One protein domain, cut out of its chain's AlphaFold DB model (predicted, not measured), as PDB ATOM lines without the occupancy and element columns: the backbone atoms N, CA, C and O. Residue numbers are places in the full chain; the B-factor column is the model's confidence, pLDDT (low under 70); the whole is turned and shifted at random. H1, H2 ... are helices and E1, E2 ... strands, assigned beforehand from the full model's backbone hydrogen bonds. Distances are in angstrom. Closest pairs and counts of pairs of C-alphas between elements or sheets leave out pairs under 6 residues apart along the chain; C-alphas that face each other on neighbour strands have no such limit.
ATOM      1  N   GLY A   2     -40.100   4.253  98.209       77.25
ATOM      2  CA  GLY A   2     -40.874   3.345  99.069       77.25
ATOM      3  C   GLY A   2     -41.302   3.974 100.388       77.25
ATOM      4  O   GLY A   2     -40.738   3.642 101.421       77.25
ATOM      5  N   TRP A   3     -42.268   4.888 100.335       80.88
ATOM      6  CA  TRP A   3     -42.953   5.358 101.535       80.88
ATOM      7  C   TRP A   3     -43.980   4.313 101.957       80.88
ATOM      8  O   TRP A   3     -44.820   3.921 101.147       80.88
ATOM      9  N   GLU A   4     -43.910   3.877 103.208       88.00
ATOM     10  CA  GLU A   4     -44.981   3.124 103.849       88.00
ATOM     11  C   GLU A   4     -45.850   4.108 104.633       88.00
ATOM     12  O   GLU A   4     -45.338   4.926 105.402       88.00
ATOM     13  N   THR A   5     -47.158   4.091 104.384       88.94
ATOM     14  CA  THR A   5     -48.090   5.056 104.970       88.94
ATOM     15  C   THR A   5     -49.050   4.369 105.921       88.94
ATOM     16  O   THR A   5     -49.655   3.349 105.600       88.94
ATOM     17  N   TYR A   6     -49.235   4.983 107.085       90.31
ATOM     18  CA  TYR A   6     -50.144   4.514 108.120       90.31
ATOM     19  C   TYR A   6     -51.197   5.588 108.379       90.31
ATOM     20  O   TYR A   6     -50.868   6.728 108.713       90.31
ATOM     21  N   HIS A   7     -52.473   5.244 108.201       90.19
ATOM     22  CA  HIS A   7     -53.552   6.229 108.195       90.19
ATOM     23  C   HIS A   7     -54.345   6.174 109.498       90.19
ATOM     24  O   HIS A   7     -55.110   5.244 109.728       90.19
ATOM     25  N   LEU A   8     -54.199   7.185 110.355       88.19
ATOM     26  CA  LEU A   8     -55.034   7.345 111.547       88.19
ATOM     27  C   LEU A   8     -56.245   8.238 111.239       88.19
ATOM     28  O   LEU A   8     -56.071   9.380 110.817       88.19
ATOM     29  N   SER A   9     -57.467   7.762 111.509       85.75
ATOM     30  CA  SER A   9     -58.684   8.587 111.443       85.75
ATOM     31  C   SER A   9     -59.231   8.943 112.828       85.75
ATOM     32  O   SER A   9     -59.087   8.197 113.798       85.75
ATOM     33  N   GLY A  10     -59.859  10.120 112.931       78.00
ATOM     34  CA  GLY A  10     -60.510  10.590 114.156       78.00
ATOM     35  C   GLY A  10     -61.958  10.090 114.325       78.00
ATOM     36  O   GLY A  10     -62.574   9.620 113.370       78.00
ATOM     37  N   PRO A  11     -62.565  10.293 115.509       72.81
ATOM     38  CA  PRO A  11     -63.897   9.788 115.878       72.81
ATOM     39  C   PRO A  11     -65.082  10.520 115.218       72.81
ATOM     40  O   PRO A  11     -66.237  10.296 115.583       72.81
ATOM     41  N   LYS A  12     -64.821  11.417 114.256       69.62
ATOM     42  CA  LYS A  12     -65.861  12.126 113.486       69.62
ATOM     43  C   LYS A  12     -66.515  11.246 112.418       69.62
ATOM     44  O   LYS A  12     -67.544  11.632 111.872       69.62
ATOM     45  N   GLN A  13     -65.935  10.084 112.127       68.44
ATOM     46  CA  GLN A  13     -66.544   9.095 111.248       68.44
ATOM     47  C   GLN A  13     -67.861   8.590 111.854       68.44
ATOM     48  O   GLN A  13     -67.950   8.287 113.047       68.44
ATOM     49  N   ILE A  14     -68.897   8.542 111.023       64.94
ATOM     50  CA  ILE A  14     -70.204   8.004 111.393       64.94
ATOM     51  C   ILE A  14     -70.054   6.477 111.513       64.94
ATOM     52  O   ILE A  14     -69.369   5.867 110.700       64.94
ATOM     53  N   ASP A  15     -70.629   5.885 112.563       66.50
ATOM     54  CA  ASP A  15     -70.705   4.430 112.789       66.50
ATOM     55  C   ASP A  15     -69.375   3.645 112.857       66.50
ATOM     56  O   ASP A  15     -69.331   2.439 112.619       66.50
ATOM     57  N   CYS A  16     -68.281   4.292 113.275       72.94
ATOM     58  CA  CYS A  16     -67.006   3.611 113.513       72.94
ATOM     59  C   CYS A  16     -67.060   2.706 114.760       72.94
ATOM     60  O   CYS A  16     -66.935   3.182 115.892       72.94
ATOM     61  N   THR A  17     -67.207   1.396 114.551       76.25
ATOM     62  CA  THR A  17     -67.258   0.369 115.617       76.25
ATOM     63  C   THR A  17     -65.991  -0.482 115.718       76.25
ATOM     64  O   THR A  17     -65.835  -1.241 116.673       76.25
ATOM     65  N   VAL A  18     -65.073  -0.339 114.761       85.19
ATOM     66  CA  VAL A  18     -63.841  -1.128 114.653       85.19
ATOM     67  C   VAL A  18     -62.608  -0.293 114.995       85.19
ATOM     68  O   VAL A  18     -62.646   0.937 114.954       85.19
ATOM     69  N   MET A  19     -61.514  -0.965 115.360       88.19
ATOM     70  CA  MET A  19     -60.225  -0.330 115.670       88.19
ATOM     71  C   MET A  19     -59.333  -0.160 114.440       88.19
ATOM     72  O   MET A  19     -58.478   0.728 114.443       88.19
ATOM     73  N   GLU A  20     -59.544  -0.984 113.417       91.38
ATOM     74  CA  GLU A  20     -58.792  -1.046 112.163       91.38
ATOM     75  C   GLU A  20     -59.741  -1.430 111.024       91.38
ATOM     76  O   GLU A  20     -60.720  -2.145 111.252       91.38
ATOM     77  N   GLU A  21     -59.487  -0.921 109.820       91.00
ATOM     78  CA  GLU A  21     -60.301  -1.182 108.631       91.00
ATOM     79  C   GLU A  21     -59.489  -0.958 107.352       91.00
ATOM     80  O   GLU A  21     -58.817   0.065 107.223       91.00
ATOM     81  N   ASP A  22     -59.615  -1.865 106.383       91.19
ATOM     82  CA  ASP A  22     -59.119  -1.650 105.023       91.19
ATOM     83  C   ASP A  22     -60.222  -1.028 104.156       91.19
ATOM     84  O   ASP A  22     -61.309  -1.589 104.021       91.19
ATOM     85  N   ALA A  23     -59.943   0.126 103.551       86.50
ATOM     86  CA  ALA A  23     -60.866   0.820 102.656       86.50
ATOM     87  C   ALA A  23     -60.109   1.407 101.461       86.50
ATOM     88  O   ALA A  23     -59.055   2.016 101.630       86.50
ATOM     89  N   ASP A  24     -60.636   1.205 100.251       87.69
ATOM     90  CA  ASP A  24     -60.051   1.700  98.993       87.69
ATOM     91  C   ASP A  24     -58.558   1.352  98.806       87.69
ATOM     92  O   ASP A  24     -57.787   2.109  98.219       87.69
ATOM     93  N   GLY A  25     -58.139   0.184  99.310       87.38
ATOM     94  CA  GLY A  25     -56.751  -0.285  99.233       87.38
ATOM     95  C   GLY A  25     -55.797   0.353 100.249       87.38
ATOM     96  O   GLY A  25     -54.590   0.149 100.138       87.38
ATOM     97  N   LEU A  26     -56.312   1.100 101.229       87.62
ATOM     98  CA  LEU A  26     -55.548   1.687 102.329       87.62
ATOM     99  C   LEU A  26     -55.957   1.065 103.665       87.62
ATOM    100  O   LEU A  26     -57.145   0.859 103.920       87.62
ATOM    101  N   HIS A  27     -54.975   0.845 104.538       90.38
ATOM    102  CA  HIS A  27     -55.217   0.403 105.907       90.38
ATOM    103  C   HIS A  27     -55.393   1.601 106.843       90.38
ATOM    104  O   HIS A  27     -54.519   2.473 106.935       90.38
ATOM    105  N   PHE A  28     -56.513   1.640 107.563       91.38
ATOM    106  CA  PHE A  28     -56.836   2.694 108.514       91.38
ATOM    107  C   PHE A  28     -56.827   2.190 109.948       91.38
ATOM    108  O   PHE A  28     -57.644   1.355 110.328       91.38
ATOM    109  N   TYR A  29     -56.032   2.838 110.791       91.75
ATOM    110  CA  TYR A  29     -56.208   2.781 112.232       91.75
ATOM    111  C   TYR A  29     -57.318   3.747 112.630       91.75
ATOM    112  O   TYR A  29     -57.232   4.961 112.443       91.75
ATOM    113  N   ARG A  30     -58.390   3.208 113.192       89.44
ATOM    114  CA  ARG A  30     -59.561   3.973 113.605       89.44
ATOM    115  C   ARG A  30     -59.419   4.483 115.042       89.44
ATOM    116  O   ARG A  30     -58.733   3.883 115.879       89.44
ATOM    117  N   THR A  31     -60.111   5.584 115.330       86.56
ATOM    118  CA  THR A  31     -60.302   6.120 116.688       86.56
ATOM    119  C   THR A  31     -61.793   6.081 117.026       86.56
ATOM    120  O   THR A  31     -62.533   6.949 116.559       86.56
ATOM    121  N   PRO A  32     -62.263   5.105 117.820       80.62
ATOM    122  CA  PRO A  32     -63.661   5.051 118.236       80.62
ATOM    123  C   PRO A  32     -64.078   6.289 119.030       80.62
ATOM    124  O   PRO A  32     -63.254   6.935 119.689       80.62
ATOM    125  N   LYS A  33     -65.379   6.604 119.006       75.69
ATOM    126  CA  LYS A  33     -65.923   7.708 119.803       75.69
ATOM    127  C   LYS A  33     -65.654   7.474 121.295       75.69
ATOM    128  O   LYS A  33     -65.913   6.375 121.792       75.69
ATOM    129  N   PRO A  34     -65.157   8.487 122.024       71.94
ATOM    130  CA  PRO A  34     -64.950   8.369 123.459       71.94
ATOM    131  C   PRO A  34     -66.291   8.115 124.162       71.94
ATOM    132  O   PRO A  34     -67.225   8.902 124.037       71.94
ATOM    133  N   ALA A  35     -66.385   7.016 124.912       63.75
ATOM    134  CA  ALA A  35     -67.530   6.719 125.765       63.75
ATOM    135  C   ALA A  35     -67.280   7.280 127.176       63.75
ATOM    136  O   ALA A  35     -66.239   7.005 127.774       63.75
ATOM    137  N   GLY A  36     -68.215   8.065 127.722       66.50
ATOM    138  CA  GLY A  36     -68.127   8.548 129.105       66.50
ATOM    139  C   GLY A  36     -68.903   9.833 129.390       66.50
ATOM    140  O   GLY A  36     -69.305  10.558 128.485       66.50
ATOM    141  N   LEU A  37     -69.073  10.140 130.682       57.78
ATOM    142  CA  LEU A  37     -69.863  11.280 131.173       57.78
ATOM    143  C   LEU A  37     -69.399  12.635 130.595       57.78
ATOM    144  O   LEU A  37     -70.224  13.496 130.309       57.78
ATOM    145  N   LEU A  38     -68.086  12.798 130.372       62.22
ATOM    146  CA  LEU A  38     -67.480  14.007 129.790       62.22
ATOM    147  C   LEU A  38     -67.858  14.244 128.318       62.22
ATOM    148  O   LEU A  38     -67.913  15.397 127.902       62.22
ATOM    149  N   ALA A  39     -68.163  13.193 127.549       61.03
ATOM    150  CA  ALA A  39     -68.581  13.318 126.149       61.03
ATOM    151  C   ALA A  39     -70.029  13.828 126.004       61.03
ATOM    152  O   ALA A  39     -70.418  14.305 124.943       61.03
ATOM    153  N   HIS A  40     -70.826  13.755 127.075       63.59
ATOM    154  CA  HIS A  40     -72.214  14.228 127.108       63.59
ATOM    155  C   HIS A  40     -72.370  15.619 127.743       63.59
ATOM    156  O   HIS A  40     -73.478  16.152 127.799       63.59
ATOM    157  N   LEU A  41     -71.276  16.214 128.230       62.41
ATOM    158  CA  LEU A  41     -71.276  17.552 128.815       62.41
ATOM    159  C   LEU A  41     -71.235  18.630 127.713       62.41
ATOM    160  O   LEU A  41     -70.450  18.502 126.767       62.41
ATOM    161  N   PRO A  42     -72.018  19.722 127.824       52.81
ATOM    162  CA  PRO A  42     -71.960  20.831 126.873       52.81
ATOM    163  C   PRO A  42     -70.537  21.404 126.783       52.81
ATOM    164  O   PRO A  42     -69.985  21.854 127.782       52.81
ATOM    165  N   GLY A  43     -69.931  21.362 125.592       64.38
ATOM    166  CA  GLY A  43     -68.550  21.817 125.358       64.38
ATOM    167  C   GLY A  43     -67.441  20.819 125.728       64.38
ATOM    168  O   GLY A  43     -66.273  21.115 125.487       64.38
ATOM    169  N   GLY A  44     -67.770  19.639 126.271       61.09
ATOM    170  CA  GLY A  44     -66.805  18.575 126.596       61.09
ATOM    171  C   GLY A  44     -66.408  17.692 125.405       61.09
ATOM    172  O   GLY A  44     -65.320  17.114 125.396       61.09
ATOM    173  N   ASP A  45     -67.256  17.641 124.374       69.88
ATOM    174  CA  ASP A  45     -67.077  16.802 123.181       69.88
ATOM    175  C   ASP A  45     -65.750  17.072 122.427       69.88
ATOM    176  O   ASP A  45     -64.999  16.120 122.194       69.88
ATOM    177  N   PRO A  46     -65.327  18.329 122.158       70.25
ATOM    178  CA  PRO A  46     -64.039  18.586 121.506       70.25
ATOM    179  C   PRO A  46     -62.835  18.069 122.304       70.25
ATOM    180  O   PRO A  46     -61.923  17.483 121.726       70.25
ATOM    181  N   PHE A  47     -62.831  18.232 123.631       74.00
ATOM    182  CA  PHE A  47     -61.727  17.771 124.481       74.00
ATOM    183  C   PHE A  47     -61.660  16.244 124.558       74.00
ATOM    184  O   PHE A  47     -60.573  15.670 124.486       74.00
ATOM    185  N   ALA A  48     -62.814  15.580 124.662       77.12
ATOM    186  CA  ALA A  48     -62.889  14.124 124.658       77.12
ATOM    187  C   ALA A  48     -62.388  13.542 123.325       77.12
ATOM    188  O   ALA A  48     -61.618  12.579 123.320       77.12
ATOM    189  N   VAL A  49     -62.768  14.158 122.201       77.81
ATOM    190  CA  VAL A  49     -62.286  13.793 120.861       77.81
ATOM    191  C   VAL A  49     -60.772  13.968 120.750       77.81
ATOM    192  O   VAL A  49     -60.085  13.053 120.294       77.81
ATOM    193  N   MET A  50     -60.238  15.102 121.206       77.69
ATOM    194  CA  MET A  50     -58.799  15.375 121.184       77.69
ATOM    195  C   MET A  50     -58.005  14.364 122.013       77.69
ATOM    196  O   MET A  50     -57.025  13.808 121.520       77.69
ATOM    197  N   GLY A  51     -58.462  14.057 123.230       79.69
ATOM    198  CA  GLY A  51     -57.823  13.058 124.086       79.69
ATOM    199  C   GLY A  51     -57.866  11.641 123.501       79.69
ATOM    200  O   GLY A  51     -56.898  10.890 123.630       79.69
ATOM    201  N   ALA A  52     -58.954  11.270 122.817       82.44
ATOM    202  CA  ALA A  52     -59.060   9.977 122.140       82.44
ATOM    203  C   ALA A  52     -58.056   9.854 120.982       82.44
ATOM    204  O   ALA A  52     -57.372   8.832 120.874       82.44
ATOM    205  N   ILE A  53     -57.923  10.904 120.161       83.12
ATOM    206  CA  ILE A  53     -56.948  10.932 119.064       83.12
ATOM    207  C   ILE A  53     -55.521  10.914 119.618       83.12
ATOM    208  O   ILE A  53     -54.713  10.121 119.145       83.12
ATOM    209  N   GLU A  54     -55.216  11.711 120.651       82.62
ATOM    210  CA  GLU A  54     -53.896  11.710 121.299       82.62
ATOM    211  C   GLU A  54     -53.520  10.303 121.775       82.62
ATOM    212  O   GLU A  54     -52.436   9.807 121.471       82.62
ATOM    213  N   LYS A  55     -54.433   9.624 122.483       85.31
ATOM    214  CA  LYS A  55     -54.199   8.274 123.004       85.31
ATOM    215  C   LYS A  55     -53.949   7.265 121.882       85.31
ATOM    216  O   LYS A  55     -53.050   6.433 122.018       85.31
ATOM    217  N   ARG A  56     -54.728   7.318 120.795       87.75
ATOM    218  CA  ARG A  56     -54.567   6.396 119.661       87.75
ATOM    219  C   ARG A  56     -53.267   6.672 118.914       87.75
ATOM    220  O   ARG A  56     -52.512   5.737 118.671       87.75
ATOM    221  N   LEU A  57     -52.964   7.939 118.642       86.62
ATOM    222  CA  LEU A  57     -51.736   8.342 117.968       86.62
ATOM    223  C   LEU A  57     -50.490   7.976 118.792       86.62
ATOM    224  O   LEU A  57     -49.538   7.443 118.236       86.62
ATOM    225  N   LEU A  58     -50.514   8.158 120.120       86.88
ATOM    226  CA  LEU A  58     -49.444   7.709 121.025       86.88
ATOM    227  C   LEU A  58     -49.211   6.199 120.976       86.88
ATOM    228  O   LEU A  58     -48.067   5.761 121.063       86.88
ATOM    229  N   ALA A  59     -50.282   5.406 120.916       88.94
ATOM    230  CA  ALA A  59     -50.170   3.953 120.848       88.94
ATOM    231  C   ALA A  59     -49.502   3.528 119.533       88.94
ATOM    232  O   ALA A  59     -48.513   2.802 119.562       88.94
ATOM    233  N   LEU A  60     -49.978   4.071 118.411       89.88
ATOM    234  CA  LEU A  60     -49.452   3.759 117.083       89.88
ATOM    235  C   LEU A  60     -48.028   4.264 116.888       89.88
ATOM    236  O   LEU A  60     -47.203   3.550 116.344       89.88
ATOM    237  N   ALA A  61     -47.695   5.460 117.370       88.31
ATOM    238  CA  ALA A  61     -46.342   5.981 117.220       88.31
ATOM    239  C   ALA A  61     -45.301   5.161 118.006       88.31
ATOM    240  O   ALA A  61     -44.147   5.087 117.598       88.31
ATOM    241  N   LYS A  62     -45.699   4.516 119.112       88.81
ATOM    242  CA  LYS A  62     -44.829   3.578 119.842       88.81
ATOM    243  C   LYS A  62     -44.655   2.248 119.119       88.81
ATOM    244  O   LYS A  62     -43.587   1.657 119.221       88.81
ATOM    245  N   GLU A  63     -45.705   1.773 118.462       90.69
ATOM    246  CA  GLU A  63     -45.723   0.492 117.753       90.69
ATOM    247  C   GLU A  63     -45.025   0.583 116.394       90.69
ATOM    248  O   GLU A  63     -44.140  -0.210 116.098       90.69
ATOM    249  N   LEU A  64     -45.397   1.585 115.600       90.38
ATOM    250  CA  LEU A  64     -44.952   1.776 114.222       90.38
ATOM    251  C   LEU A  64     -43.639   2.556 114.124       90.38
ATOM    252  O   LEU A  64     -42.991   2.511 113.088       90.38
ATOM    253  N   GLN A  65     -43.272   3.294 115.181       88.44
ATOM    254  CA  GLN A  65     -42.073   4.141 115.238       88.44
ATOM    255  C   GLN A  65     -41.869   4.985 113.961       88.44
ATOM    256  O   GLN A  65     -40.816   4.891 113.333       88.44
ATOM    257  N   PRO A  66     -42.867   5.790 113.540       88.62
ATOM    258  CA  PRO A  66     -42.805   6.481 112.260       88.62
ATOM    259  C   PRO A  66     -41.737   7.575 112.268       88.62
ATOM    260  O   PRO A  66     -41.621   8.340 113.227       88.62
ATOM    261  N   ASP A  67     -41.036   7.728 111.146       83.94
ATOM    262  CA  ASP A  67     -40.075   8.818 110.957       83.94
ATOM    263  C   ASP A  67     -40.764  10.191 110.849       83.94
ATOM    264  O   ASP A  67     -40.196  11.220 111.216       83.94
ATOM    265  N   VAL A  68     -42.001  10.220 110.335       82.69
ATOM    266  CA  VAL A  68     -42.758  11.447 110.051       82.69
ATOM    267  C   VAL A  68     -44.214  11.293 110.489       82.69
ATOM    268  O   VAL A  68     -44.877  10.316 110.147       82.69
ATOM    269  N   ILE A  69     -44.738  12.298 111.200       83.50
ATOM    270  CA  ILE A  69     -46.171  12.436 111.491       83.50
ATOM    271  C   ILE A  69     -46.713  13.622 110.699       83.50
ATOM    272  O   ILE A  69     -46.265  14.752 110.875       83.50
TER     273      ILE A  69
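This is residues 2 to 69 of the 138 residues of the protein "EAL domain-containing protein" of bioreactor metagenome (UniProt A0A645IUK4). One long helix, H2, runs along one side of an elongated model, and a small two-stranded hairpin, E1 and E2, lies on the other side; the extended start of the printed part passes between them, with residues 7 to 8 paired beside E2. At one end of the length the short helix H1 makes a corner with H2. The printed part has 68 residues with two named strands and two named helices, in the order E1, E2, H1, H2; the sheet, in the order E1 - E2, is antiparallel. The class is mixed, helices and strands, though under half of the residues, 32 of 68, are in named elements. The whole is only just loose, close to compact, with a radius of gyration of the C-alphas of 13.3 A and spans of 45 by 24 by 15 A.

Begin at the sheet, where E1, residues 20 to 23, and E2, residues 26 to 29, form a hairpin over a tight link of 2 residues. They are antiparallel, with 157 degrees between their directions, and the C-alphas of Asp 22 and His 27 face each other at 4.5 A. Look across the pair for N 21 and O 28, 3.0 A apart, and for N 28 and O 21, 2.8 A apart, both within hydrogen-bond range. Residues 7 to 8 pair with residues 28 to 29 of E2, parallel. Farther out, H2, residues 45 to 64, is apart from E1 and only just apart from E2, with the closest C-alphas 8.4 A away. H1, residues 37 to 40, is apart from E1. H1 and H2 touch only at the corner by their tight link, H2 with residues 45 to 48 alone; the closest C-alphas are those of Ala 39 and Asp 45, 4.8 A apart. In H2 every O i to N i+4 pair is within hydrogen-bond range; H1 is too short for such a pair, and its 1 pair of O i and N i+3 is within range.

Find C-alpha 20 at (-58.792, -1.046, 112.163), where E1 begins; it runs 9.9 A to C-alpha 23. E2 runs 10.0 A from Leu 26 to Tyr 29. H1 spans 5.5 A from Leu 37 to His 40. Then find C-alpha 45 at (-67.077, 16.802, 123.181); from there H2 runs 28.2 A to C-alpha 64 at (-44.952, 1.776, 114.222).

The C-alphas farthest apart are those of Gly 2 and Pro 42, at 45.2 A. The printed part has no cut, and no link between named elements is long; residues 2 to 19 hold no named element. In the B-factor column the mean pLDDT of the printed part is 79.9, and it is under 70 at 15 residues, within 12 to 15 and 35 to 45.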